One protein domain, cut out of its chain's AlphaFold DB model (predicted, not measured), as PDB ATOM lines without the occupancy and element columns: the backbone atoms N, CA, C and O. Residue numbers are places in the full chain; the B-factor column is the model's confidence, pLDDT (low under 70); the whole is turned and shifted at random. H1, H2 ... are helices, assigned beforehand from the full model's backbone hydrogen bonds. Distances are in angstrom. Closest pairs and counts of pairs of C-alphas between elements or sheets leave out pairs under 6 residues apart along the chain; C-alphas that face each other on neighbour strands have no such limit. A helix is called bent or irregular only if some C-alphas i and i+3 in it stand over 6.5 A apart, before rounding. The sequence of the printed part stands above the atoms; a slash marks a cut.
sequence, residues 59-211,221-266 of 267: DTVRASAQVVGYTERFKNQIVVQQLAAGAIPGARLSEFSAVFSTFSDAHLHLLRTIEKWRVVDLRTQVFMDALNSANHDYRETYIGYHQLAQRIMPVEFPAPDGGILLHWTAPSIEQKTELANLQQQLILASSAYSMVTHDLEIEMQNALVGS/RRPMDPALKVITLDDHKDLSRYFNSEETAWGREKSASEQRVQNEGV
ATOM      1  N   ASP A  59     -20.380 -38.327  14.051       98.31
ATOM      2  CA  ASP A  59     -19.000 -38.797  14.187       98.31
ATOM      3  C   ASP A  59     -18.000 -37.720  13.759       98.31
ATOM      4  O   ASP A  59     -17.009 -37.473  14.453       98.31
ATOM      5  N   THR A  60     -18.298 -36.999  12.677       98.31
ATOM      6  CA  THR A  60     -17.426 -35.924  12.191       98.31
ATOM      7  C   THR A  60     -17.412 -34.716  13.129       98.31
ATOM      8  O   THR A  60     -16.340 -34.198  13.448       98.31
ATOM      9  N   VAL A  61     -18.576 -34.283  13.627       97.94
ATOM     10  CA  VAL A  61     -18.677 -33.189  14.610       97.94
ATOM     11  C   VAL A  61     -17.954 -33.564  15.903       97.94
ATOM     12  O   VAL A  61     -17.215 -32.749  16.456       97.94
ATOM     13  N   ARG A  62     -18.099 -34.811  16.369       98.44
ATOM     14  CA  ARG A  62     -17.392 -35.307  17.555       98.44
ATOM     15  C   ARG A  62     -15.879 -35.298  17.358       98.44
ATOM     16  O   ARG A  62     -15.170 -34.815  18.237       98.44
ATOM     17  N   ALA A  63     -15.386 -35.805  16.230       98.38
ATOM     18  CA  ALA A  63     -13.957 -35.822  15.930       98.38
ATOM     19  C   ALA A  63     -13.385 -34.399  15.809       98.38
ATOM     20  O   ALA A  63     -12.333 -34.097  16.368       98.38
ATOM     21  N   SER A  64     -14.126 -33.485  15.180       98.25
ATOM     22  CA  SER A  64     -13.779 -32.062  15.138       98.25
ATOM     23  C   SER A  64     -13.691 -31.442  16.543       98.25
ATOM     24  O   SER A  64     -12.709 -30.781  16.888       98.25
ATOM     25  N   ALA A  65     -14.672 -31.715  17.408       98.00
ATOM     26  CA  ALA A  65     -14.661 -31.237  18.788       98.00
ATOM     27  C   ALA A  65     -13.469 -31.788  19.592       98.00
ATOM     28  O   ALA A  65     -12.948 -31.092  20.463       98.00
ATOM     29  N   GLN A  66     -12.996 -33.003  19.290       98.44
ATOM     30  CA  GLN A  66     -11.783 -33.556  19.896       98.44
ATOM     31  C   GLN A  66     -10.531 -32.775  19.484       98.44
ATOM     32  O   GLN A  66      -9.685 -32.532  20.345       98.44
ATOM     33  N   VAL A  67     -10.418 -32.335  18.223       98.50
ATOM     34  CA  VAL A  67      -9.306 -31.477  17.763       98.50
ATOM     35  C   VAL A  67      -9.278 -30.186  18.582       98.50
ATOM     36  O   VAL A  67      -8.263 -29.872  19.209       98.50
ATOM     37  N   VAL A  68     -10.408 -29.476  18.657       98.31
ATOM     38  CA  VAL A  68     -10.518 -28.234  19.441       98.31
ATOM     39  C   VAL A  68     -10.231 -28.489  20.922       98.31
ATOM     40  O   VAL A  68      -9.406 -27.794  21.521       98.31
ATOM     41  N   GLY A  69     -10.835 -29.525  21.505       98.31
ATOM     42  CA  GLY A  69     -10.625 -29.905  22.902       98.31
ATOM     43  C   GLY A  69      -9.163 -30.229  23.220       98.31
ATOM     44  O   GLY A  69      -8.670 -29.875  24.293       98.31
ATOM     45  N   TYR A  70      -8.436 -30.831  22.275       98.50
ATOM     46  CA  TYR A  70      -7.006 -31.087  22.410       98.50
ATOM     47  C   TYR A  70      -6.202 -29.784  22.490       98.50
ATOM     48  O   TYR A  70      -5.344 -29.642  23.367       98.50
ATOM     49  N   THR A  71      -6.496 -28.817  21.614       97.81
ATOM     50  CA  THR A  71      -5.804 -27.515  21.629       97.81
ATOM     51  C   THR A  71      -6.055 -26.750  22.929       97.81
ATOM     52  O   THR A  71      -5.122 -26.189  23.503       97.81
ATOM     53  N   GLU A  72      -7.288 -26.797  23.446       97.38
ATOM     54  CA  GLU A  72      -7.669 -26.175  24.719       97.38
ATOM     55  C   GLU A  72      -6.946 -26.825  25.897       97.38
ATOM     56  O   GLU A  72      -6.369 -26.137  26.744       97.38
ATOM     57  N   ARG A  73      -6.891 -28.161  25.913       97.31
ATOM     58  CA  ARG A  73      -6.127 -28.915  26.909       97.31
ATOM     59  C   ARG A  73      -4.663 -28.479  26.926       97.31
ATOM     60  O   ARG A  73      -4.120 -28.245  28.004       97.31
ATOM     61  N   PHE A  74      -4.031 -28.354  25.760       96.69
ATOM     62  CA  PHE A  74      -2.629 -27.946  25.681       96.69
ATOM     63  C   PHE A  74      -2.409 -26.506  26.155       96.69
ATOM     64  O   PHE A  74      -1.534 -26.277  26.994       96.69
ATOM     65  N   LYS A  75      -3.233 -25.550  25.702       95.12
ATOM     66  CA  LYS A  75      -3.179 -24.160  26.185       95.12
ATOM     67  C   LYS A  75      -3.269 -24.106  27.713       95.12
ATOM     68  O   LYS A  75      -2.441 -23.462  28.354       95.12
ATOM     69  N   ASN A  76      -4.223 -24.824  28.303       94.50
ATOM     70  CA  ASN A  76      -4.411 -24.847  29.754       94.50
ATOM     71  C   ASN A  76      -3.208 -25.459  30.487       94.50
ATOM     72  O   ASN A  76      -2.801 -24.941  31.525       94.50
ATOM     73  N   GLN A  77      -2.584 -26.507  29.940       94.19
ATOM     74  CA  GLN A  77      -1.359 -27.081  30.512       94.19
ATOM     75  C   GLN A  77      -0.185 -26.091  30.498       94.19
ATOM     76  O   GLN A  77       0.567 -26.033  31.470       94.19
ATOM     77  N   ILE A  78      -0.050 -25.275  29.446       92.25
ATOM     78  CA  ILE A  78       0.961 -24.207  29.399       92.25
ATOM     79  C   ILE A  78       0.703 -23.154  30.487       92.25
ATOM     80  O   ILE A  78       1.650 -22.680  31.113       92.25
ATOM     81  N   VAL A  79      -0.556 -22.782  30.731       89.38
ATOM     82  CA  VAL A  79      -0.912 -21.818  31.789       89.38
ATOM     83  C   VAL A  79      -0.602 -22.391  33.174       89.38
ATOM     84  O   VAL A  79       0.017 -21.719  33.994       89.38
ATOM     85  N   VAL A  80      -0.961 -23.652  33.427       88.06
ATOM     86  CA  VAL A  80      -0.674 -24.327  34.706       88.06
ATOM     87  C   VAL A  80       0.831 -24.421  34.972       88.06
ATOM     88  O   VAL A  80       1.253 -24.238  36.111       88.06
ATOM     89  N   GLN A  81       1.659 -24.620  33.942       85.50
ATOM     90  CA  GLN A  81       3.120 -24.610  34.080       85.50
ATOM     91  C   GLN A  81       3.662 -23.285  34.637       85.50
ATOM     92  O   GLN A  81       4.647 -23.293  35.373       85.50
ATOM     93  N   GLN A  82       3.020 -22.151  34.340       79.25
ATOM     94  CA  GLN A  82       3.430 -20.858  34.902       79.25
ATOM     95  C   GLN A  82       3.180 -20.778  36.412       79.25
ATOM     96  O   GLN A  82       3.867 -20.034  37.105       79.25
ATOM     97  N   LEU A  83       2.200 -21.536  36.911       82.62
ATOM     98  CA  LEU A  83       1.828 -21.588  38.325       82.62
ATOM     99  C   LEU A  83       2.628 -22.651  39.092       82.62
ATOM    100  O   LEU A  83       2.910 -22.471  40.273       82.62
ATOM    101  N   ALA A  84       3.010 -23.743  38.424       82.00
ATOM    102  CA  ALA A  84       3.772 -24.851  38.991       82.00
ATOM    103  C   ALA A  84       5.108 -25.019  38.250       82.00
ATOM    104  O   ALA A  84       5.198 -25.720  37.237       82.00
ATOM    105  N   ALA A  85       6.154 -24.366  38.768       74.38
ATOM    106  CA  ALA A  85       7.490 -24.387  38.180       74.38
ATOM    107  C   ALA A  85       7.983 -25.828  37.947       74.38
ATOM    108  O   ALA A  85       8.072 -26.628  38.875       74.38
ATOM    109  N   GLY A  86       8.304 -26.146  36.691       73.25
ATOM    110  CA  GLY A  86       8.822 -27.455  36.280       73.25
ATOM    111  C   GLY A  86       7.778 -28.455  35.772       73.25
ATOM    112  O   GLY A  86       8.168 -29.514  35.287       73.25
ATOM    113  N   ALA A  87       6.476 -28.144  35.812       86.12
ATOM    114  CA  ALA A  87       5.462 -29.018  35.222       86.12
ATOM    115  C   ALA A  87       5.580 -29.037  33.687       86.12
ATOM    116  O   ALA A  87       5.401 -28.013  33.030       86.12
ATOM    117  N   ILE A  88       5.869 -30.199  33.101       90.50
ATOM    118  CA  ILE A  88       5.916 -30.359  31.643       90.50
ATOM    119  C   ILE A  88       4.513 -30.735  31.143       90.50
ATOM    120  O   ILE A  88       3.910 -31.656  31.704       90.50
ATOM    121  N   PRO A  89       3.970 -30.071  30.103       93.25
ATOM    122  CA  PRO A  89       2.688 -30.447  29.519       93.25
ATOM    123  C   PRO A  89       2.643 -31.929  29.127       93.25
ATOM    124  O   PRO A  89       3.608 -32.476  28.597       93.25
ATOM    125  N   GLY A  90       1.507 -32.584  29.360       92.38
ATOM    126  CA  GLY A  90       1.279 -33.969  28.932       92.38
ATOM    127  C   GLY A  90       0.931 -34.092  27.447       92.38
ATOM    128  O   GLY A  90       1.048 -35.172  26.887       92.38
ATOM    129  N   ALA A  91       0.516 -33.002  26.798       94.94
ATOM    130  CA  ALA A  91       0.194 -33.005  25.374       94.94
ATOM    131  C   ALA A  91       1.423 -33.317  24.498       94.94
ATOM    132  O   ALA A  91       2.545 -32.901  24.802       94.94
ATOM    133  N   ARG A  92       1.200 -34.036  23.397       94.88
ATOM    134  CA  ARG A  92       2.210 -34.472  22.428       94.88
ATOM    135  C   ARG A  92       1.722 -34.203  21.010       94.88
ATOM    136  O   ARG A  92       0.540 -34.357  20.704       94.88
ATOM    137  N   LEU A  93       2.655 -33.873  20.118       94.94
ATOM    138  CA  LEU A  93       2.337 -33.617  18.711       94.94
ATOM    139  C   LEU A  93       1.761 -34.856  18.005       94.94
ATOM    140  O   LEU A  93       0.884 -34.725  17.151       94.94
ATOM    141  N   SER A  94       2.230 -36.055  18.365       94.56
ATOM    142  CA  SER A  94       1.746 -37.326  17.811       94.56
ATOM    143  C   SER A  94       0.268 -37.555  18.123       94.56
ATOM    144  O   SER A  94      -0.506 -37.858  17.220       94.56
ATOM    145  N   GLU A  95      -0.145 -37.338  19.373       96.19
ATOM    146  CA  GLU A  95      -1.550 -37.415  19.776       96.19
ATOM    147  C   GLU A  95      -2.401 -36.359  19.065       96.19
ATOM    148  O   GLU A  95      -3.482 -36.675  18.578       96.19
ATOM    149  N   PHE A  96      -1.916 -35.114  18.966       97.25
ATOM    150  CA  PHE A  96      -2.635 -34.065  18.241       97.25
ATOM    151  C   PHE A  96      -2.841 -34.434  16.765       97.25
ATOM    152  O   PHE A  96      -3.939 -34.294  16.225       97.25
ATOM    153  N   SER A  97      -1.799 -34.969  16.126       97.81
ATOM    154  CA  SER A  97      -1.851 -35.440  14.739       97.81
ATOM    155  C   SER A  97      -2.806 -36.627  14.582       97.81
ATOM    156  O   SER A  97      -3.569 -36.670  13.621       97.81
ATOM    157  N   ALA A  98      -2.832 -37.552  15.546       98.06
ATOM    158  CA  ALA A  98      -3.763 -38.679  15.553       98.06
ATOM    159  C   ALA A  98      -5.225 -38.220  15.688       98.06
ATOM    160  O   ALA A  98      -6.085 -38.692  14.948       98.06
ATOM    161  N   VAL A  99      -5.511 -37.260  16.575       98.31
ATOM    162  CA  VAL A  99      -6.860 -36.685  16.721       98.31
ATOM    163  C   VAL A  99      -7.312 -36.004  15.424       98.31
ATOM    164  O   VAL A  99      -8.453 -36.185  15.002       98.31
ATOM    165  N   PHE A 100      -6.417 -35.282  14.746       98.38
ATOM    166  CA  PHE A 100      -6.729 -34.681  13.449       98.38
ATOM    167  C   PHE A 100      -6.913 -35.714  12.323       98.38
ATOM    168  O   PHE A 100      -7.771 -35.536  11.456       98.38
ATOM    169  N   SER A 101      -6.160 -36.817  12.349       98.50
ATOM    170  CA  SER A 101      -6.363 -37.944  11.428       98.50
ATOM    171  C   SER A 101      -7.760 -38.538  11.591       98.50
ATOM    172  O   SER A 101      -8.459 -38.709  10.600       98.50
ATOM    173  N   THR A 102      -8.217 -38.749  12.832       98.50
ATOM    174  CA  THR A 102      -9.582 -39.225  13.116       98.50
ATOM    175  C   THR A 102     -10.646 -38.288  12.544       98.50
ATOM    176  O   THR A 102     -11.628 -38.751  11.967       98.50
ATOM    177  N   PHE A 103     -10.457 -36.967  12.658       98.56
ATOM    178  CA  PHE A 103     -11.342 -35.993  12.010       98.56
ATOM    179  C   PHE A 103     -11.323 -36.128  10.483       98.56
ATOM    180  O   PHE A 103     -12.384 -36.162   9.860       98.56
ATOM    181  N   SER A 104     -10.136 -36.251   9.885       98.38
ATOM    182  CA  SER A 104      -9.980 -36.401   8.435       98.38
ATOM    183  C   SER A 104     -10.666 -37.671   7.917       98.38
ATOM    184  O   SER A 104     -11.376 -37.624   6.912       98.38
ATOM    185  N   ASP A 105     -10.526 -38.786   8.635       98.56
ATOM    186  CA  ASP A 105     -11.179 -40.057   8.312       98.56
ATOM    187  C   ASP A 105     -12.708 -39.955   8.426       98.56
ATOM    188  O   ASP A 105     -13.427 -40.411   7.533       98.56
ATOM    189  N   ALA A 106     -13.214 -39.305   9.481       98.56
ATOM    190  CA  ALA A 106     -14.646 -39.071   9.665       98.56
ATOM    191  C   ALA A 106     -15.228 -38.161   8.567       98.56
ATOM    192  O   ALA A 106     -16.269 -38.478   7.991       98.56
ATOM    193  N   HIS A 107     -14.522 -37.087   8.197       98.38
ATOM    194  CA  HIS A 107     -14.898 -36.213   7.084       98.38
ATOM    195  C   HIS A 107     -14.980 -36.983   5.756       98.38
ATOM    196  O   HIS A 107     -15.980 -36.884   5.039       98.38
ATOM    197  N   LEU A 108     -13.970 -37.802   5.437       98.25
ATOM    198  CA  LEU A 108     -13.987 -38.646   4.238       98.25
ATOM    199  C   LEU A 108     -15.129 -39.667   4.273       98.25
ATOM    200  O   LEU A 108     -15.751 -39.931   3.241       98.25
ATOM    201  N   HIS A 109     -15.423 -40.238   5.444       98.44
ATOM    202  CA  HIS A 109     -16.565 -41.127   5.612       98.44
ATOM    203  C   HIS A 109     -17.887 -40.402   5.328       98.44
ATOM    204  O   HIS A 109     -18.690 -40.915   4.550       98.44
ATOM    205  N   LEU A 110     -18.078 -39.193   5.861       98.56
ATOM    206  CA  LEU A 110     -19.258 -38.370   5.596       98.56
ATOM    207  C   LEU A 110     -19.428 -38.075   4.099       98.56
ATOM    208  O   LEU A 110     -20.513 -38.293   3.560       98.56
ATOM    209  N   LEU A 111     -18.364 -37.657   3.405       98.31
ATOM    210  CA  LEU A 111     -18.421 -37.408   1.959       98.31
ATOM    211  C   LEU A 111     -18.820 -38.660   1.170       98.31
ATOM    212  O   LEU A 111     -19.699 -38.588   0.313       98.31
ATOM    213  N   ARG A 112     -18.231 -39.821   1.490       98.19
ATOM    214  CA  ARG A 112     -18.581 -41.105   0.857       98.19
ATOM    215  C   ARG A 112     -20.029 -41.504   1.135       98.19
ATOM    216  O   ARG A 112     -20.682 -42.058   0.255       98.19
ATOM    217  N   THR A 113     -20.534 -41.236   2.337       98.00
ATOM    218  CA  THR A 113     -21.928 -41.515   2.704       98.00
ATOM    219  C   THR A 113     -22.893 -40.646   1.897       98.00
ATOM    220  O   THR A 113     -23.870 -41.173   1.363       98.00
ATOM    221  N   ILE A 114     -22.595 -39.354   1.724       97.50
ATOM    222  CA  ILE A 114     -23.384 -38.460   0.859       97.50
ATOM    223  C   ILE A 114     -23.328 -38.946  -0.595       97.50
ATOM    224  O   ILE A 114     -24.366 -39.098  -1.236       97.50
ATOM    225  N   GLU A 115     -22.135 -39.253  -1.106       96.88
ATOM    226  CA  GLU A 115     -21.943 -39.720  -2.481       96.88
ATOM    227  C   GLU A 115     -22.711 -41.019  -2.766       96.88
ATOM    228  O   GLU A 115     -23.440 -41.106  -3.759       96.88
ATOM    229  N   LYS A 116     -22.614 -42.006  -1.865       96.44
ATOM    230  CA  LYS A 116     -23.332 -43.288  -1.937       96.44
ATOM    231  C   LYS A 116     -24.840 -43.090  -2.094       96.44
ATOM    232  O   LYS A 116     -25.480 -43.820  -2.850       96.44
ATOM    233  N   TRP A 117     -25.406 -42.114  -1.386       94.81
ATOM    234  CA  TRP A 117     -26.845 -41.856  -1.364       94.81
ATOM    235  C   TRP A 117     -27.292 -40.713  -2.279       94.81
ATOM    236  O   TRP A 117     -28.479 -40.390  -2.310       94.81
ATOM    237  N   ARG A 118     -26.397 -40.166  -3.112       92.75
ATOM    238  CA  ARG A 118     -26.705 -39.059  -4.032       92.75
ATOM    239  C   ARG A 118     -27.840 -39.372  -5.012       92.75
ATOM    240  O   ARG A 118     -28.522 -38.466  -5.474       92.75
ATOM    241  N   VAL A 119     -28.087 -40.652  -5.307       89.81
ATOM    242  CA  VAL A 119     -29.227 -41.095  -6.135       89.81
ATOM    243  C   VAL A 119     -30.592 -40.750  -5.522       89.81
ATOM    244  O   VAL A 119     -31.571 -40.633  -6.253       89.81
ATOM    245  N   VAL A 120     -30.666 -40.582  -4.198       90.50
ATOM    246  CA  VAL A 120     -31.903 -40.220  -3.493       90.50
ATOM    247  C   VAL A 120     -32.265 -38.758  -3.747       90.50
ATOM    248  O   VAL A 120     -33.427 -38.457  -4.009       90.50
ATOM    249  N   ASP A 121     -31.275 -37.864  -3.728       93.50
ATOM    250  CA  ASP A 121     -31.446 -36.461  -4.105       93.50
ATOM    251  C   ASP A 121     -30.140 -35.887  -4.671       93.50
ATOM    252  O   ASP A 121     -29.170 -35.661  -3.947       93.50
ATOM    253  N   LEU A 122     -30.123 -35.604  -5.978       94.81
ATOM    254  CA  LEU A 122     -28.948 -35.074  -6.681       94.81
ATOM    255  C   LEU A 122     -28.518 -33.691  -6.172       94.81
ATOM    256  O   LEU A 122     -27.359 -33.310  -6.337       94.81
ATOM    257  N   ARG A 123     -29.429 -32.939  -5.543       97.19
ATOM    258  CA  ARG A 123     -29.145 -31.603  -5.002       97.19
ATOM    259  C   ARG A 123     -28.206 -31.659  -3.800       97.19
ATOM    260  O   ARG A 123     -27.600 -30.646  -3.475       97.19
ATOM    261  N   THR A 124     -28.021 -32.835  -3.191       96.81
ATOM    262  CA  THR A 124     -27.082 -33.052  -2.074       96.81
ATOM    263  C   THR A 124     -25.623 -32.755  -2.422       96.81
ATOM    264  O   THR A 124     -24.827 -32.524  -1.513       96.81
ATOM    265  N   GLN A 125     -25.271 -32.673  -3.710       96.62
ATOM    266  CA  GLN A 125     -23.934 -32.276  -4.159       96.62
ATOM    267  C   GLN A 125     -23.473 -30.941  -3.549       96.62
ATOM    268  O   GLN A 125     -22.301 -30.809  -3.208       96.62
ATOM    269  N   VAL A 126     -24.390 -29.990  -3.324       97.81
ATOM    270  CA  VAL A 126     -24.057 -28.696  -2.701       97.81
ATOM    271  C   VAL A 126     -23.409 -28.857  -1.325       97.81
ATOM    272  O   VAL A 126     -22.533 -28.079  -0.958       97.81
ATOM    273  N   PHE A 127     -23.793 -29.889  -0.567       98.06
ATOM    274  CA  PHE A 127     -23.203 -30.164   0.739       98.06
ATOM    275  C   PHE A 127     -21.800 -30.730   0.621       98.06
ATOM    276  O   PHE A 127     -20.962 -30.396   1.448       98.06
ATOM    277  N   MET A 128     -21.505 -31.536  -0.401       97.31
ATOM    278  CA  MET A 128     -20.128 -31.972  -0.648       97.31
ATOM    279  C   MET A 128     -19.235 -30.770  -0.968       97.31
ATOM    280  O   MET A 128     -18.139 -30.666  -0.426       97.31
ATOM    281  N   ASP A 129     -19.714 -29.844  -1.799       96.94
ATOM    282  CA  ASP A 129     -18.963 -28.638  -2.158       96.94
ATOM    283  C   ASP A 129     -18.738 -27.737  -0.929       96.94
ATOM    284  O   ASP A 129     -17.610 -27.313  -0.667       96.94
ATOM    285  N   ALA A 130     -19.780 -27.521  -0.118       98.06
ATOM    286  CA  ALA A 130     -19.699 -26.752   1.124       98.06
ATOM    287  C   ALA A 130     -18.781 -27.408   2.174       98.06
ATOM    288  O   ALA A 130     -17.978 -26.721   2.804       98.06
ATOM    289  N   LEU A 131     -18.869 -28.732   2.355       98.25
ATOM    290  CA  LEU A 131     -18.030 -29.484   3.295       98.25
ATOM    291  C   LEU A 131     -16.564 -29.479   2.867       98.25
ATOM    292  O   LEU A 131     -15.698 -29.338   3.724       98.25
ATOM    293  N   ASN A 132     -16.277 -29.602   1.569       97.62
ATOM    294  CA  ASN A 132     -14.913 -29.483   1.054       97.62
ATOM    295  C   ASN A 132     -14.359 -28.074   1.274       97.62
ATOM    296  O   ASN A 132     -13.232 -27.939   1.743       97.62
ATOM    297  N   SER A 133     -15.164 -27.036   1.022       97.75
ATOM    298  CA  SER A 133     -14.762 -25.654   1.295       97.75
ATOM    299  C   SER A 133     -14.471 -25.423   2.779       97.75
ATOM    300  O   SER A 133     -13.426 -24.884   3.121       97.75
ATOM    301  N   ALA A 134     -15.358 -25.865   3.675       97.75
ATOM    302  CA  ALA A 134     -15.146 -25.717   5.112       97.75
ATOM    303  C   ALA A 134     -13.955 -26.553   5.614       97.75
ATOM    304  O   ALA A 134     -13.208 -26.109   6.482       97.75
ATOM    305  N   ASN A 135     -13.757 -27.760   5.071       98.12
ATOM    306  CA  ASN A 135     -12.617 -28.609   5.410       98.12
ATOM    307  C   ASN A 135     -11.291 -28.011   4.928       98.12
ATOM    308  O   ASN A 135     -10.300 -28.114   5.639       98.12
ATOM    309  N   HIS A 136     -11.262 -27.374   3.756       97.81
ATOM    310  CA  HIS A 136     -10.089 -26.645   3.279       97.81
ATOM    311  C   HIS A 136      -9.658 -25.583   4.304       97.81
ATOM    312  O   HIS A 136      -8.524 -25.609   4.779       97.81
ATOM    313  N   ASP A 137     -10.583 -24.726   4.740       97.25
ATOM    314  CA  ASP A 137     -10.284 -23.666   5.714       97.25
ATOM    315  C   ASP A 137      -9.871 -24.236   7.087       97.25
ATOM    316  O   ASP A 137      -8.970 -23.723   7.761       97.25
ATOM    317  N   TYR A 138     -10.479 -25.353   7.495       98.06
ATOM    318  CA  TYR A 138     -10.066 -26.091   8.688       98.06
ATOM    319  C   TYR A 138      -8.635 -26.634   8.540       98.06
ATOM    320  O   TYR A 138      -7.799 -26.439   9.421       98.06
ATOM    321  N   ARG A 139      -8.298 -27.271   7.417       98.00
ATOM    322  CA  ARG A 139      -6.951 -27.810   7.180       98.00
ATOM    323  C   ARG A 139      -5.886 -26.718   7.179       98.00
ATOM    324  O   ARG A 139      -4.845 -26.918   7.799       98.00
ATOM    325  N   GLU A 140      -6.155 -25.570   6.568       97.50
ATOM    326  CA  GLU A 140      -5.222 -24.438   6.556       97.50
ATOM    327  C   GLU A 140      -4.953 -23.902   7.970       97.50
ATOM    328  O   GLU A 140      -3.800 -23.737   8.381       97.50
ATOM    329  N   THR A 141      -6.006 -23.714   8.774       97.81
ATOM    330  CA  THR A 141      -5.850 -23.286  10.176       97.81
ATOM    331  C   THR A 141      -5.157 -24.349  11.036       97.81
ATOM    332  O   THR A 141      -4.334 -24.014  11.895       97.81
ATOM    333  N   TYR A 142      -5.416 -25.635  10.774       98.19
ATOM    334  CA  TYR A 142      -4.708 -26.746  11.407       98.19
ATOM    335  C   TYR A 142      -3.214 -26.728  11.080       98.19
ATOM    336  O   TYR A 142      -2.412 -26.885  11.997       98.19
ATOM    337  N   ILE A 143      -2.825 -26.512   9.817       98.25
ATOM    338  CA  ILE A 143      -1.414 -26.465   9.403       98.25
ATOM    339  C   ILE A 143      -0.670 -25.377  10.181       98.25
ATOM    340  O   ILE A 143       0.387 -25.654  10.751       98.25
ATOM    341  N   GLY A 144      -1.240 -24.171  10.272       97.56
ATOM    342  CA  GLY A 144      -0.643 -23.077  11.042       97.56
ATOM    343  C   GLY A 144      -0.456 -23.436  12.519       97.56
ATOM    344  O   GLY A 144       0.641 -23.295  13.067       97.56
ATOM    345  N   TYR A 145      -1.500 -23.977  13.158       98.25
ATOM    346  CA  TYR A 145      -1.421 -24.430  14.550       98.25
ATOM    347  C   TYR A 145      -0.391 -25.554  14.736       98.25
ATOM    348  O   TYR A 145       0.411 -25.507  15.667       98.25
ATOM    349  N   HIS A 146      -0.391 -26.557  13.854       98.12
ATOM    350  CA  HIS A 146       0.494 -27.721  13.904       98.12
ATOM    351  C   HIS A 146       1.965 -27.319  13.804       98.12
ATOM    352  O   HIS A 146       2.771 -27.762  14.620       98.12
ATOM    353  N   GLN A 147       2.304 -26.412  12.886       98.06
ATOM    354  CA  GLN A 147       3.670 -25.914  12.721       98.06
ATOM    355  C   GLN A 147       4.194 -25.211  13.976       98.06
ATOM    356  O   GLN A 147       5.360 -25.386  14.339       98.06
ATOM    357  N   LEU A 148       3.361 -24.414  14.655       97.75
ATOM    358  CA  LEU A 148       3.747 -23.814  15.930       97.75
ATOM    359  C   LEU A 148       3.830 -24.877  17.029       97.75
ATOM    360  O   LEU A 148       4.834 -24.932  17.741       97.75
ATOM    361  N   ALA A 149       2.824 -25.748  17.134       96.94
ATOM    362  CA  ALA A 149       2.772 -26.838  18.103       96.94
ATOM    363  C   ALA A 149       4.010 -27.741  18.020       96.94
ATOM    364  O   ALA A 149       4.569 -28.089  19.053       96.94
ATOM    365  N   GLN A 150       4.504 -28.043  16.818       96.19
ATOM    366  CA  GLN A 150       5.726 -28.819  16.610       96.19
ATOM    367  C   GLN A 150       6.958 -28.187  17.274       96.19
ATOM    368  O   GLN A 150       7.845 -28.908  17.725       96.19
ATOM    369  N   ARG A 151       7.018 -26.853  17.351       95.88
ATOM    370  CA  ARG A 151       8.136 -26.129  17.971       95.88
ATOM    371  C   ARG A 151       8.028 -26.050  19.492       95.88
ATOM    372  O   ARG A 151       9.051 -25.903  20.153       95.88
ATOM    373  N   ILE A 152       6.810 -26.085  20.035       95.94
ATOM    374  CA  ILE A 152       6.554 -25.753  21.446       95.94
ATOM    375  C   ILE A 152       6.013 -26.912  22.284       95.94
ATOM    376  O   ILE A 152       6.020 -26.823  23.511       95.94
ATOM    377  N   MET A 153       5.507 -27.985  21.672       95.62
ATOM    378  CA  MET A 153       5.074 -29.179  22.396       95.62
ATOM    379  C   MET A 153       6.288 -30.012  22.829       95.62
ATOM    380  O   MET A 153       7.276 -30.086  22.096       95.62
ATOM    381  N   PRO A 154       6.228 -30.677  23.995       94.00
ATOM    382  CA  PRO A 154       7.258 -31.627  24.393       94.00
ATOM    383  C   PRO A 154       7.399 -32.772  23.383       94.00
ATOM    384  O   PRO A 154       6.403 -33.327  22.909       94.00
ATOM    385  N   VAL A 155       8.649 -33.130  23.083       91.31
ATOM    386  CA  VAL A 155       9.005 -34.204  22.149       91.31
ATOM    387  C   VAL A 155       9.494 -35.411  22.932       91.31
ATOM    388  O   VAL A 155      10.344 -35.295  23.815       91.31
ATOM    389  N   GLU A 156       8.963 -36.573  22.579       88.56
ATOM    390  CA  GLU A 156       9.298 -37.853  23.184       88.56
ATOM    391  C   GLU A 156       9.906 -38.765  22.117       88.56
ATOM    392  O   GLU A 156       9.311 -38.966  21.056       88.56
ATOM    393  N   PHE A 157      11.107 -39.281  22.376       84.69
ATOM    394  CA  PHE A 157      11.725 -40.289  21.523       84.69
ATOM    395  C   PHE A 157      11.252 -41.682  21.938       84.69
ATOM    396  O   PHE A 157      11.309 -42.001  23.127       84.69
ATOM    397  N   PRO A 158      10.837 -42.537  20.988       81.31
ATOM    398  CA  PRO A 158      10.503 -43.916  21.303       81.31
ATOM    399  C   PRO A 158      11.749 -44.644  21.823       81.31
ATOM    400  O   PRO A 158      12.795 -44.638  21.174       81.31
ATOM    401  N   ALA A 159      11.624 -45.284  22.983       80.31
ATOM    402  CA  ALA A 159      12.647 -46.143  23.569       80.31
ATOM    403  C   ALA A 159      12.003 -47.446  24.085       80.31
ATOM    404  O   ALA A 159      10.807 -47.439  24.395       80.31
ATOM    405  N   PRO A 160      12.757 -48.562  24.168       75.75
ATOM    406  CA  PRO A 160      12.223 -49.873  24.560       75.75
ATOM    407  C   PRO A 160      11.537 -49.898  25.937       75.75
ATOM    408  O   PRO A 160      10.637 -50.706  26.152       75.75
ATOM    409  N   ASP A 161      11.911 -48.976  26.827       78.25
ATOM    410  CA  ASP A 161      11.532 -48.979  28.246       78.25
ATOM    411  C   ASP A 161      10.496 -47.885  28.591       78.25
ATOM    412  O   ASP A 161      10.276 -47.565  29.760       78.25
ATOM    413  N   GLY A 162       9.864 -47.291  27.572       64.94
ATOM    414  CA  GLY A 162       9.060 -46.069  27.689       64.94
ATOM    415  C   GLY A 162       9.826 -44.861  27.149       64.94
ATOM    416  O   GLY A 162      11.048 -44.786  27.267       64.94
ATOM    417  N   GLY A 163       9.131 -43.949  26.467       76.94
ATOM    418  CA  GLY A 163       9.778 -42.902  25.683       76.94
ATOM    419  C   GLY A 163      10.627 -41.934  26.513       76.94
ATOM    420  O   GLY A 163      10.318 -41.609  27.660       76.94
ATOM    421  N   ILE A 164      11.724 -41.461  25.919       82.62
ATOM    422  CA  ILE A 164      12.622 -40.484  26.539       82.62
ATOM    423  C   ILE A 164      12.134 -39.089  26.166       82.62
ATOM    424  O   ILE A 164      12.147 -38.699  24.996       82.62
ATOM    425  N   LEU A 165      11.729 -38.321  27.173       84.38
ATOM    426  CA  LEU A 165      11.353 -36.927  26.994       84.38
ATOM    427  C   LEU A 165      12.604 -36.071  26.774       84.38
ATOM    428  O   LEU A 165      13.514 -36.057  27.606       84.38
ATOM    429  N   LEU A 166      12.647 -35.342  25.661       85.62
ATOM    430  CA  LEU A 166      13.708 -34.372  25.413       85.62
ATOM    431  C   LEU A 166      13.594 -33.175  26.357       85.62
ATOM    432  O   LEU A 166      12.529 -32.889  26.908       85.62
ATOM    433  N   HIS A 167      14.696 -32.432  26.495       86.62
ATOM    434  CA  HIS A 167      14.661 -31.153  27.190       86.62
ATOM    435  C   HIS A 167      13.608 -30.248  26.545       86.62
ATOM    436  O   HIS A 167      13.690 -29.921  25.361       86.62
ATOM    437  N   TRP A 168      12.617 -29.860  27.341       91.00
ATOM    438  CA  TRP A 168      11.539 -28.985  26.918       91.00
ATOM    439  C   TRP A 168      11.698 -27.619  27.573       91.00
ATOM    440  O   TRP A 168      11.913 -27.514  28.782       91.00
ATOM    441  N   THR A 169      11.556 -26.571  26.769       90.69
ATOM    442  CA  THR A 169      11.587 -25.184  27.227       90.69
ATOM    443  C   THR A 169      10.191 -24.590  27.121       90.69
ATOM    444  O   THR A 169       9.498 -24.778  26.122       90.69
ATOM    445  N   ALA A 170       9.777 -23.860  28.159       91.88
ATOM    446  CA  ALA A 170       8.478 -23.208  28.164       91.88
ATOM    447  C   ALA A 170       8.365 -22.186  27.011       91.88
ATOM    448  O   ALA A 170       9.341 -21.482  26.738       91.88
ATOM    449  N   PRO A 171       7.189 -22.050  26.365       95.00
ATOM    450  CA  PRO A 171       7.029 -21.130  25.245       95.00
ATOM    451  C   PRO A 171       7.177 -19.671  25.689       95.00
ATOM    452  O   PRO A 171       6.764 -19.306  26.801       95.00
ATOM    453  N   SER A 172       7.708 -18.824  24.806       95.25
ATOM    454  CA  SER A 172       7.780 -17.375  25.023       95.25
ATOM    455  C   SER A 172       6.379 -16.749  25.101       95.25
ATOM    456  O   SER A 172       5.376 -17.361  24.727       95.25
ATOM    457  N   ILE A 173       6.289 -15.509  25.593       94.44
ATOM    458  CA  ILE A 173       5.018 -14.763  25.617       94.44
ATOM    459  C   ILE A 173       4.461 -14.620  24.193       94.44
ATOM    460  O   ILE A 173       3.284 -14.883  23.972       94.44
ATOM    461  N   GLU A 174       5.321 -14.299  23.229       96.94
ATOM    462  CA  GLU A 174       4.964 -14.174  21.812       96.94
ATOM    463  C   GLU A 174       4.384 -15.480  21.256       96.94
ATOM    464  O   GLU A 174       3.308 -15.468  20.663       96.94
ATOM    465  N   GLN A 175       5.026 -16.622  21.535       96.56
ATOM    466  CA  GLN A 175       4.538 -17.938  21.109       96.56
ATOM    467  C   GLN A 175       3.191 -18.294  21.748       96.56
ATOM    468  O   GLN A 175       2.356 -18.923  21.105       96.56
ATOM    469  N   LYS A 176       2.948 -17.894  23.002       96.00
ATOM    470  CA  LYS A 176       1.649 -18.102  23.668       96.00
ATOM    471  C   LYS A 176       0.550 -17.264  23.023       96.00
ATOM    472  O   LYS A 176      -0.553 -17.770  22.824       96.00
ATOM    473  N   THR A 177       0.846 -16.012  22.683       96.81
ATOM    474  CA  THR A 177      -0.088 -15.133  21.968       96.81
ATOM    475  C   THR A 177      -0.388 -15.665  20.567       96.81
ATOM    476  O   THR A 177      -1.553 -15.752  20.186       96.81
ATOM    477  N   GLU A 178       0.635 -16.087  19.822       97.62
ATOM    478  CA  GLU A 178       0.475 -16.707  18.501       97.62
ATOM    479  C   GLU A 178      -0.362 -17.993  18.586       97.62
ATOM    480  O   GLU A 178      -1.311 -18.166  17.821       97.62
ATOM    481  N   LEU A 179      -0.085 -18.853  19.574       97.12
ATOM    482  CA  LEU A 179      -0.839 -20.083  19.817       97.12
ATOM    483  C   LEU A 179      -2.317 -19.802  20.092       97.12
ATOM    484  O   LEU A 179      -3.174 -20.489  19.543       97.12
ATOM    485  N   ALA A 180      -2.622 -18.802  20.923       97.31
ATOM    486  CA  ALA A 180      -3.996 -18.416  21.226       97.31
ATOM    487  C   ALA A 180      -4.731 -17.895  19.980       97.31
ATOM    488  O   ALA A 180      -5.888 -18.250  19.754       97.31
ATOM    489  N   ASN A 181      -4.053 -17.112  19.135       98.12
ATOM    490  CA  ASN A 181      -4.623 -16.615  17.883       98.12
ATOM    491  C   ASN A 181      -4.907 -17.757  16.893       98.12
ATOM    492  O   ASN A 181      -6.008 -17.834  16.349       98.12
ATOM    493  N   LEU A 182      -3.946 -18.665  16.686       98.12
ATOM    494  CA  LEU A 182      -4.108 -19.830  15.808       98.12
ATOM    495  C   LEU A 182      -5.192 -20.780  16.324       98.12
ATOM    496  O   LEU A 182      -6.002 -21.283  15.549       98.12
ATOM    497  N   GLN A 183      -5.255 -20.980  17.640       97.94
ATOM    498  CA  GLN A 183      -6.325 -21.744  18.263       97.94
ATOM    499  C   GLN A 183      -7.695 -21.121  17.988       97.94
ATOM    500  O   GLN A 183      -8.626 -21.831  17.618       97.94
ATOM    501  N   GLN A 184      -7.830 -19.805  18.160       98.25
ATOM    502  CA  GLN A 184      -9.097 -19.123  17.923       98.25
ATOM    503  C   GLN A 184      -9.542 -19.265  16.463       98.25
ATOM    504  O   GLN A 184     -10.723 -19.502  16.208       98.25
ATOM    505  N   GLN A 185      -8.615 -19.180  15.506       98.06
ATOM    506  CA  GLN A 185      -8.912 -19.426  14.090       98.06
ATOM    507  C   GLN A 185      -9.383 -20.864  13.850       98.06
ATOM    508  O   GLN A 185     -10.386 -21.070  13.169       98.06
ATOM    509  N   LEU A 186      -8.726 -21.848  14.470       97.94
ATOM    510  CA  LEU A 186      -9.119 -23.254  14.385       97.94
ATOM    511  C   LEU A 186     -10.518 -23.502  14.971       97.94
ATOM    512  O   LEU A 186     -11.316 -24.231  14.387       97.94
ATOM    513  N   ILE A 187     -10.850 -22.861  16.098       98.12
ATOM    514  CA  ILE A 187     -12.189 -22.911  16.707       98.12
ATOM    515  C   ILE A 187     -13.241 -22.344  15.751       98.12
ATOM    516  O   ILE A 187     -14.302 -22.945  15.575       98.12
ATOM    517  N   LEU A 188     -12.959 -21.199  15.123       97.06
ATOM    518  CA  LEU A 188     -13.869 -20.575  14.163       97.06
ATOM    519  C   LEU A 188     -14.076 -21.463  12.928       97.06
ATOM    520  O   LEU A 188     -15.222 -21.684  12.538       97.06
ATOM    521  N   ALA A 189     -13.006 -22.034  12.371       97.31
ATOM    522  CA  ALA A 189     -13.086 -22.958  11.240       97.31
ATOM    523  C   ALA A 189     -13.860 -24.243  11.598       97.31
ATOM    524  O   ALA A 189     -14.766 -24.651  10.871       97.31
ATOM    525  N   SER A 190     -13.598 -24.827  12.772       97.56
ATOM    526  CA  SER A 190     -14.346 -25.970  13.316       97.56
ATOM    527  C   SER A 190     -15.837 -25.666  13.510       97.56
ATOM    528  O   SER A 190     -16.696 -26.524  13.273       97.56
ATOM    529  N   SER A 191     -16.162 -24.451  13.957       96.56
ATOM    530  CA  SER A 191     -17.542 -23.990  14.128       96.56
ATOM    531  C   SER A 191     -18.243 -23.848  12.777       96.56
ATOM    532  O   SER A 191     -19.331 -24.392  12.595       96.56
ATOM    533  N   ALA A 192     -17.594 -23.212  11.796       96.12
ATOM    534  CA  ALA A 192     -18.111 -23.095  10.433       96.12
ATOM    535  C   ALA A 192     -18.351 -24.474   9.796       96.12
ATOM    536  O   ALA A 192     -19.421 -24.717   9.237       96.12
ATOM    537  N   TYR A 193     -17.413 -25.410   9.965       97.44
ATOM    538  CA  TYR A 193     -17.577 -26.797   9.532       97.44
ATOM    539  C   TYR A 193     -18.805 -27.458  10.182       97.44
ATOM    540  O   TYR A 193     -19.647 -28.036   9.493       97.44
ATOM    541  N   SER A 194     -18.955 -27.311  11.503       97.31
ATOM    542  CA  SER A 194     -20.109 -27.841  12.246       97.31
ATOM    543  C   SER A 194     -21.441 -27.251  11.761       97.31
ATOM    544  O   SER A 194     -22.443 -27.962  11.683       97.31
ATOM    545  N   MET A 195     -21.466 -25.968  11.383       97.38
ATOM    546  CA  MET A 195     -22.661 -25.334  10.817       97.38
ATOM    547  C   MET A 195     -23.079 -25.974   9.491       97.38
ATOM    548  O   MET A 195     -24.266 -26.225   9.300       97.38
ATOM    549  N   VAL A 196     -22.128 -26.301   8.609       98.00
ATOM    550  CA  VAL A 196     -22.427 -26.997   7.345       98.00
ATOM    551  C   VAL A 196     -22.986 -28.398   7.613       98.00
ATOM    552  O   VAL A 196     -23.976 -28.790   6.997       98.00
ATOM    553  N   THR A 197     -22.405 -29.147   8.559       97.94
ATOM    554  CA  THR A 197     -22.928 -30.478   8.925       97.94
ATOM    555  C   THR A 197     -24.325 -30.416   9.540       97.94
ATOM    556  O   THR A 197     -25.138 -31.305   9.304       97.94
ATOM    557  N   HIS A 198     -24.623 -29.355  10.292       97.69
ATOM    558  CA  HIS A 198     -25.940 -29.148  10.882       97.69
ATOM    559  C   HIS A 198     -26.994 -28.795   9.827       97.69
ATOM    560  O   HIS A 198     -28.095 -29.342   9.847       97.69
ATOM    561  N   ASP A 199     -26.646 -27.927   8.870       98.44
ATOM    562  CA  ASP A 199     -27.521 -27.599   7.743       98.44
ATOM    563  C   ASP A 199     -27.828 -28.866   6.909       98.44
ATOM    564  O   ASP A 199     -28.980 -29.088   6.534       98.44
ATOM    565  N   LEU A 200     -26.837 -29.748   6.696       98.19
ATOM    566  CA  LEU A 200     -27.038 -31.055   6.051       98.19
ATOM    567  C   LEU A 200     -28.029 -31.930   6.828       98.19
ATOM    568  O   LEU A 200     -28.943 -32.494   6.228       98.19
ATOM    569  N   GLU A 201     -27.860 -32.054   8.145       97.19
ATOM    570  CA  GLU A 201     -28.738 -32.872   8.985       97.19
ATOM    571  C   GLU A 201     -30.192 -32.382   8.923       97.19
ATOM    572  O   GLU A 201     -31.093 -33.186   8.687       97.19
ATOM    573  N   ILE A 202     -30.421 -31.067   9.034       97.31
ATOM    574  CA  ILE A 202     -31.760 -30.463   8.922       97.31
ATOM    575  C   ILE A 202     -32.379 -30.744   7.550       97.31
ATOM    576  O   ILE A 202     -33.541 -31.151   7.458       97.31
ATOM    577  N   GLU A 203     -31.629 -30.525   6.473       97.38
ATOM    578  CA  GLU A 203     -32.147 -30.680   5.113       97.38
ATOM    579  C   GLU A 203     -32.434 -32.151   4.789       97.38
ATOM    580  O   GLU A 203     -33.467 -32.456   4.191       97.38
ATOM    581  N   MET A 204     -31.601 -33.085   5.263       96.56
ATOM    582  CA  MET A 204     -31.861 -34.524   5.134       96.56
ATOM    583  C   MET A 204     -33.023 -34.983   6.009       96.56
ATOM    584  O   MET A 204     -33.844 -35.780   5.555       96.56
ATOM    585  N   GLN A 205     -33.161 -34.453   7.225       95.31
ATOM    586  CA  GLN A 205     -34.308 -34.739   8.084       95.31
ATOM    587  C   GLN A 205     -35.612 -34.320   7.396       95.31
ATOM    588  O   GLN A 205     -36.564 -35.101   7.306       95.31
ATOM    589  N   ASN A 206     -35.642 -33.103   6.854       95.06
ATOM    590  CA  ASN A 206     -36.799 -32.565   6.149       95.06
ATOM    591  C   ASN A 206     -37.113 -33.346   4.866       95.06
ATOM    592  O   ASN A 206     -38.274 -33.692   4.639       95.06
ATOM    593  N   ALA A 207     -36.098 -33.657   4.055       93.50
ATOM    594  CA  ALA A 207     -36.272 -34.324   2.768       93.50
ATOM    595  C   ALA A 207     -36.644 -35.811   2.898       93.50
ATOM    596  O   ALA A 207     -37.476 -36.306   2.136       93.50
ATOM    597  N   LEU A 208     -36.045 -36.532   3.850       93.75
ATOM    598  CA  LEU A 208     -36.146 -37.992   3.925       93.75
ATOM    599  C   LEU A 208     -37.247 -38.469   4.872       93.75
ATOM    600  O   LEU A 208     -37.941 -39.438   4.562       93.75
ATOM    601  N   VAL A 209     -37.420 -37.806   6.019       92.06
ATOM    602  CA  VAL A 209     -38.310 -38.288   7.093       92.06
ATOM    603  C   VAL A 209     -39.374 -37.279   7.528       92.06
ATOM    604  O   VAL A 209     -40.316 -37.653   8.227       92.06
ATOM    605  N   GLY A 210     -39.304 -36.022   7.078       90.62
ATOM    606  CA  GLY A 210     -40.240 -34.964   7.475       90.62
ATOM    607  C   GLY A 210     -41.710 -35.277   7.165       90.62
ATOM    608  O   GLY A 210     -42.598 -34.988   7.970       90.62
ATOM    609  N   SER A 211     -41.978 -35.950   6.041       86.19
ATOM    610  CA  SER A 211     -43.339 -36.313   5.611       86.19
ATOM    611  C   SER A 211     -44.040 -37.323   6.529       86.19
ATOM    612  O   SER A 211     -45.265 -37.406   6.522       86.19
ATOM    613  N   ARG A 221     -31.473 -22.924   9.905       95.12
ATOM    614  CA  ARG A 221     -30.643 -22.072  10.770       95.12
ATOM    615  C   ARG A 221     -30.807 -20.591  10.414       95.12
ATOM    616  O   ARG A 221     -30.984 -20.226   9.255       95.12
ATOM    617  N   ARG A 222     -30.722 -19.727  11.427       94.62
ATOM    618  CA  ARG A 222     -30.690 -18.264  11.281       94.62
ATOM    619  C   ARG A 222     -29.429 -17.736  11.963       94.62
ATOM    620  O   ARG A 222     -29.466 -17.502  13.171       94.62
ATOM    621  N   PRO A 223     -28.293 -17.652  11.249       91.25
ATOM    622  CA  PRO A 223     -27.069 -17.148  11.848       91.25
ATOM    623  C   PRO A 223     -27.251 -15.696  12.286       91.25
ATOM    624  O   PRO A 223     -27.931 -14.918  11.621       91.25
ATOM    625  N   MET A 224     -26.636 -15.343  13.417       89.75
ATOM    626  CA  MET A 224     -26.593 -13.953  13.882       89.75
ATOM    627  C   MET A 224     -25.780 -13.072  12.930       89.75
ATOM    628  O   MET A 224     -26.122 -11.912  12.735       89.75
ATOM    629  N   ASP A 225     -24.729 -13.639  12.334       88.00
ATOM    630  CA  ASP A 225     -23.922 -12.992  11.306       88.00
ATOM    631  C   ASP A 225     -24.485 -13.305   9.902       88.00
ATOM    632  O   ASP A 225     -24.465 -14.471   9.490       88.00
ATOM    633  N   PRO A 226     -24.964 -12.298   9.145       86.81
ATOM    634  CA  PRO A 226     -25.469 -12.479   7.783       86.81
ATOM    635  C   PRO A 226     -24.419 -12.954   6.770       86.81
ATOM    636  O   PRO A 226     -24.794 -13.428   5.695       86.81
ATOM    637  N   ALA A 227     -23.123 -12.818   7.068       86.38
ATOM    638  CA  ALA A 227     -22.057 -13.302   6.195       86.38
ATOM    639  C   ALA A 227     -21.990 -14.839   6.158       86.38
ATOM    640  O   ALA A 227     -21.548 -15.419   5.163       86.38
ATOM    641  N   LEU A 228     -22.468 -15.511   7.210       88.31
ATOM    642  CA  LEU A 228     -22.502 -16.967   7.283       88.31
ATOM    643  C   LEU A 228     -23.645 -17.511   6.422       88.31
ATOM    644  O   LEU A 228     -24.824 -17.369   6.750       88.31
ATOM    645  N   LYS A 229     -23.299 -18.181   5.323       93.19
ATOM    646  CA  LYS A 229     -24.280 -18.817   4.436       93.19
ATOM    647  C   LYS A 229     -24.988 -19.974   5.149       93.19
ATOM    648  O   LYS A 229     -24.373 -20.717   5.913       93.19
ATOM    649  N   VAL A 230     -26.288 -20.116   4.891       97.19
ATOM    650  CA  VAL A 230     -27.092 -21.284   5.280       97.19
ATOM    651  C   VAL A 230     -27.244 -22.157   4.050       97.19
ATOM    652  O   VAL A 230     -27.667 -21.671   3.000       97.19
ATOM    653  N   ILE A 231     -26.866 -23.425   4.164       97.62
ATOM    654  CA  ILE A 231     -26.872 -24.339   3.023       97.62
ATOM    655  C   ILE A 231     -28.255 -24.969   2.915       97.62
ATOM    656  O   ILE A 231     -28.781 -25.489   3.894       97.62
ATOM    657  N   THR A 232     -28.867 -24.903   1.734       97.50
ATOM    658  CA  THR A 232     -30.208 -25.451   1.507       97.50
ATOM    659  C   THR A 232     -30.271 -26.196   0.182       97.50
ATOM    660  O   THR A 232     -29.556 -25.860  -0.767       97.50
ATOM    661  N   LEU A 233     -31.145 -27.202   0.093       96.75
ATOM    662  CA  LEU A 233     -31.385 -27.917  -1.164       96.75
ATOM    663  C   LEU A 233     -32.105 -27.041  -2.202       96.75
ATOM    664  O   LEU A 233     -31.979 -27.277  -3.408       96.75
ATOM    665  N   ASP A 234     -32.855 -26.034  -1.753       96.62
ATOM    666  CA  ASP A 234     -33.605 -25.126  -2.626       96.62
ATOM    667  C   ASP A 234     -32.653 -24.257  -3.463       96.62
ATOM    668  O   ASP A 234     -32.787 -24.194  -4.686       96.62
ATOM    669  N   ASP A 235     -31.607 -23.717  -2.829       95.81
ATOM    670  CA  ASP A 235     -30.632 -22.810  -3.453       95.81
ATOM    671  C   ASP A 235     -29.364 -23.533  -3.948       95.81
ATOM    672  O   ASP A 235     -28.321 -22.913  -4.179       95.81
ATOM    673  N   HIS A 236     -29.427 -24.860  -4.121       96.75
ATOM    674  CA  HIS A 236     -28.255 -25.702  -4.390       96.75
ATOM    675  C   HIS A 236     -27.407 -25.226  -5.580       96.75
ATOM    676  O   HIS A 236     -26.188 -25.356  -5.534       96.75
ATOM    677  N   LYS A 237     -28.003 -24.664  -6.641       96.56
ATOM    678  CA  LYS A 237     -27.258 -24.204  -7.830       96.56
ATOM    679  C   LYS A 237     -26.398 -22.979  -7.546       96.56
ATOM    680  O   LYS A 237     -25.237 -22.951  -7.951       96.56
ATOM    681  N   ASP A 238     -26.964 -21.984  -6.871       96.25
ATOM    682  CA  ASP A 238     -26.263 -20.736  -6.569       96.25
ATOM    683  C   ASP A 238     -25.202 -20.970  -5.496       96.25
ATOM    684  O   ASP A 238     -24.073 -20.504  -5.630       96.25
ATOM    685  N   LEU A 239     -25.519 -21.796  -4.495       96.06
ATOM    686  CA  LEU A 239     -24.560 -22.243  -3.490       96.06
ATOM    687  C   LEU A 239     -23.425 -23.075  -4.104       96.06
ATOM    688  O   LEU A 239     -22.261 -22.825  -3.804       96.06
ATOM    689  N   SER A 240     -23.725 -24.015  -5.007       95.56
ATOM    690  CA  SER A 240     -22.676 -24.786  -5.694       95.56
ATOM    691  C   SER A 240     -21.795 -23.865  -6.534       95.56
ATOM    692  O   SER A 240     -20.577 -24.011  -6.526       95.56
ATOM    693  N   ARG A 241     -22.371 -22.870  -7.225       95.50
ATOM    694  CA  ARG A 241     -21.574 -21.868  -7.947       95.50
ATOM    695  C   ARG A 241     -20.660 -21.104  -6.994       95.50
ATOM    696  O   ARG A 241     -19.493 -20.953  -7.314       95.50
ATOM    697  N   TYR A 242     -21.170 -20.670  -5.846       95.31
ATOM    698  CA  TYR A 242     -20.397 -19.959  -4.829       95.31
ATOM    699  C   TYR A 242     -19.206 -20.782  -4.309       95.31
ATOM    700  O   TYR A 242     -18.072 -20.313  -4.343       95.31
ATOM    701  N   PHE A 243     -19.419 -22.034  -3.890       95.56
ATOM    702  CA  PHE A 243     -18.327 -22.868  -3.364       95.56
ATOM    703  C   PHE A 243     -17.309 -23.288  -4.425       95.56
ATOM    704  O   PHE A 243     -16.167 -23.582  -4.091       95.56
ATOM    705  N   ASN A 244     -17.699 -23.311  -5.699       93.25
ATOM    706  CA  ASN A 244     -16.797 -23.629  -6.804       93.25
ATOM    707  C   ASN A 244     -16.249 -22.381  -7.523       93.25
ATOM    708  O   ASN A 244     -15.534 -22.536  -8.509       93.25
ATOM    709  N   SER A 245     -16.575 -21.162  -7.078       92.50
ATOM    710  CA  SER A 245     -16.061 -19.927  -7.678       92.50
ATOM    711  C   SER A 245     -14.789 -19.440  -6.987       92.50
ATOM    712  O   SER A 245     -14.395 -19.917  -5.923       92.50
ATOM    713  N   GLU A 246     -14.170 -18.412  -7.568       88.56
ATOM    714  CA  GLU A 246     -13.017 -17.730  -6.978       88.56
ATOM    715  C   GLU A 246     -13.336 -16.974  -5.677       88.56
ATOM    716  O   GLU A 246     -12.423 -16.455  -5.034       88.56
ATOM    717  N   GLU A 247     -14.604 -16.911  -5.258       89.88
ATOM    718  CA  GLU A 247     -15.005 -16.277  -3.998       89.88
ATOM    719  C   GLU A 247     -14.499 -17.059  -2.779       89.88
ATOM    720  O   GLU A 247     -14.180 -16.459  -1.750       89.88
ATOM    721  N   THR A 248     -14.346 -18.380  -2.894       93.12
ATOM    722  CA  THR A 248     -13.828 -19.234  -1.814       93.12
ATOM    723  C   THR A 248     -12.369 -19.616  -2.054       93.12
ATOM    724  O   THR A 248     -11.906 -19.703  -3.192       93.12
ATOM    725  N   ALA A 249     -11.612 -19.846  -0.974       93.88
ATOM    726  CA  ALA A 249     -10.231 -20.323  -1.088       93.88
ATOM    727  C   ALA A 249     -10.168 -21.691  -1.780       93.88
ATOM    728  O   ALA A 249      -9.386 -21.878  -2.711       93.88
ATOM    729  N   TRP A 250     -11.090 -22.578  -1.406       94.12
ATOM    730  CA  TRP A 250     -11.290 -23.871  -2.043       94.12
ATOM    731  C   TRP A 250     -11.558 -23.771  -3.550       94.12
ATOM    732  O   TRP A 250     -10.885 -24.437  -4.334       94.12
ATOM    733  N   GLY A 251     -12.498 -22.930  -3.987       93.69
ATOM    734  CA  GLY A 251     -12.823 -22.801  -5.409       93.69
ATOM    735  C   GLY A 251     -11.651 -22.274  -6.246       93.69
ATOM    736  O   GLY A 251     -11.432 -22.753  -7.365       93.69
ATOM    737  N   ARG A 252     -10.827 -21.375  -5.684       95.38
ATOM    738  CA  ARG A 252      -9.564 -20.936  -6.309       95.38
ATOM    739  C   ARG A 252      -8.563 -22.086  -6.446       95.38
ATOM    740  O   ARG A 252      -8.015 -22.284  -7.529       95.38
ATOM    741  N   GLU A 253      -8.339 -22.859  -5.383       93.31
ATOM    742  CA  GLU A 253      -7.396 -23.988  -5.407       93.31
ATOM    743  C   GLU A 253      -7.856 -25.102  -6.360       93.31
ATOM    744  O   GLU A 253      -7.061 -25.638  -7.143       93.31
ATOM    745  N   LYS A 254      -9.152 -25.421  -6.339       93.31
ATOM    746  CA  LYS A 254      -9.768 -26.399  -7.237       93.31
ATOM    747  C   LYS A 254      -9.569 -25.997  -8.696       93.31
ATOM    748  O   LYS A 254      -9.033 -26.789  -9.470       93.31
ATOM    749  N   SER A 255      -9.901 -24.754  -9.049       92.38
ATOM    750  CA  SER A 255      -9.740 -24.230 -10.414       92.38
ATOM    751  C   SER A 255      -8.280 -24.276 -10.879       92.38
ATOM    752  O   SER A 255      -7.989 -24.720 -11.991       92.38
ATOM    753  N   ALA A 256      -7.336 -23.891 -10.013       92.44
ATOM    754  CA  ALA A 256      -5.906 -23.966 -10.313       92.44
ATOM    755  C   ALA A 256      -5.424 -25.415 -10.522       92.44
ATOM    756  O   ALA A 256      -4.561 -25.686 -11.357       92.44
ATOM    757  N   SER A 257      -5.974 -26.369  -9.774       91.19
ATOM    758  CA  SER A 257      -5.646 -27.793  -9.905       91.19
ATOM    759  C   SER A 257      -6.203 -28.401 -11.191       91.19
ATOM    760  O   SER A 257      -5.484 -29.117 -11.883       91.19
ATOM    761  N   GLU A 258      -7.436 -28.060 -11.565       90.56
ATOM    762  CA  GLU A 258      -8.048 -28.493 -12.827       90.56
ATOM    763  C   GLU A 258      -7.276 -27.959 -14.045       90.56
ATOM    764  O   GLU A 258      -6.999 -28.717 -14.975       90.56
ATOM    765  N   GLN A 259      -6.839 -26.694 -14.011       91.38
ATOM    766  CA  GLN A 259      -5.990 -26.116 -15.059       91.38
ATOM    767  C   GLN A 259      -4.638 -26.834 -15.179       91.38
ATOM    768  O   GLN A 259      -4.173 -27.084 -16.291       91.38
ATOM    769  N   ARG A 260      -4.006 -27.208 -14.056       90.75
ATOM    770  CA  ARG A 260      -2.749 -27.982 -14.066       90.75
ATOM    771  C   ARG A 260      -2.927 -29.337 -14.746       90.75
ATOM    772  O   ARG A 260      -2.164 -29.657 -15.652       90.75
ATOM    773  N   VAL A 261      -3.967 -30.084 -14.378       90.19
ATOM    774  CA  VAL A 261      -4.254 -31.398 -14.976       90.19
ATOM    775  C   VAL A 261      -4.554 -31.278 -16.471       90.19
ATOM    776  O   VAL A 261      -4.068 -32.092 -17.252       90.19
ATOM    777  N   GLN A 262      -5.301 -30.255 -16.898       88.12
ATOM    778  CA  GLN A 262      -5.559 -30.014 -18.323       88.12
ATOM    779  C   GLN A 262      -4.277 -29.695 -19.102       88.12
ATOM    780  O   GLN A 262      -4.109 -30.172 -20.219       88.12
ATOM    781  N   ASN A 263      -3.354 -28.937 -18.512       87.44
ATOM    782  CA  ASN A 263      -2.079 -28.609 -19.149       87.44
ATOM    783  C   ASN A 263      -1.114 -29.810 -19.204       87.44
ATOM    784  O   ASN A 263      -0.316 -29.912 -20.135       87.44
ATOM    785  N   GLU A 264      -1.180 -30.722 -18.229       83.69
ATOM    786  CA  GLU A 264      -0.321 -31.912 -18.144       83.69
ATOM    787  C   GLU A 264      -0.868 -33.118 -18.929       83.69
ATOM    788  O   GLU A 264      -0.087 -33.886 -19.485       83.69
ATOM    789  N   GLY A 265      -2.193 -33.262 -19.033       64.62
ATOM    790  CA  GLY A 265      -2.875 -34.358 -19.736       64.62
ATOM    791  C   GLY A 265      -2.967 -34.213 -21.261       64.62
ATOM    792  O   GLY A 265      -3.599 -35.044 -21.909       64.62
ATOM    793  N   VAL A 266      -2.364 -33.168 -21.839       55.88
ATOM    794  CA  VAL A 266      -2.292 -32.914 -23.296       55.88
ATOM    795  C   VAL A 266      -0.899 -33.271 -23.870       55.88
ATOM    796  O   VAL A 266      -0.550 -32.878 -24.981       55.88
TER     797      VAL A 266
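This is residues 59 to 211 and 221 to 266 of the 267 residues of an uncharacterized protein of Aureimonas sp. Leaf454 (UniProt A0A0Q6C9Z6). Four long helices, H1 to H4, stand side by side in an up-and-down bundle, each running against the one before it. Toward one end of this bundle the short H5 packs along residues 123 to 133 of H3, and H6 meets H3 with its residues 249 to 251 alone and points away from it, about perpendicular, with residues 256 to 266 sticking out; at the other end a long loop, residues 153 to 172, joins H3 to H4. The printed part has 199 residues with six named helices, H1 to H6 in that order, and no named strand; the class is all helix. The whole is loose, with a radius of gyration of the C-alphas of 20.3 A, and its C-alphas span 59 by 49 by 36 A.

Begin at H1, residues 59 to 83, which with residues 59 to 70 alone touches H2, residues 93 to 117: the closest C-alphas, Ala 63 and Phe 103, are 4.7 A apart. This helical hairpin has a shallow tilt of 17 degrees. Next find the hub, H3, residues 122 to 152, touching four other helices. It forms a hairpin with H2, opposite ways at 6 degrees, a shallow tilt; the closest C-alphas are Leu 93 and Gln 150, 6.2 A. H3 also forms a hairpin with H4, residues 173 to 211, where the closest C-alphas are Tyr 138 and Ala 189, 5.0 A. H4 touches H1 with residues 179 to 197 alone; look at the closest C-alphas, Val 61 and Ser 194, 6.0 A. H2 and H4 are apart, while H1 and H3 are near each other. H5, residues 236 to 243, touches H3 at Val 126 and Ser 240, their closest C-alphas, 5.1 A, running the same way at a shallow tilt of 25 degrees. H6, residues 249 to 264, is about perpendicular to H3 at 82 degrees; their closest C-alphas, Ser 133 and Trp 250, are 5.1 A apart. Every O i to N i+4 pair is within hydrogen-bond range in H2, H5 and H6, against 19 of 21 in H1, 23 of 27 in H3 and 33 of 35 in H4.

Find C-alpha 59 at (-19.000, -38.797, 14.187); from there H1 runs 36.2 A. H2 measures 36.4 A and H3 46.2 A. H4, 56.6 A long, starts at C-alpha 173, (5.018, -14.763, 25.617), has a kink of 27 degrees near residue 205, and is irregular: C-alphas 208 and 211 are 7.6 A apart. H6 ends at C-alpha 264, (-0.321, -31.912, -18.144).

The two C-alphas farthest apart, Ala 84 and Val 266, are 63.1 A apart. Residues 212 to 220 are not printed, and C-alphas 211 and 221 lie 19.8 A apart across the cut. The link from H3 to H4 is long. The model's pLDDT is under 70 at residues 162, 265 and 266.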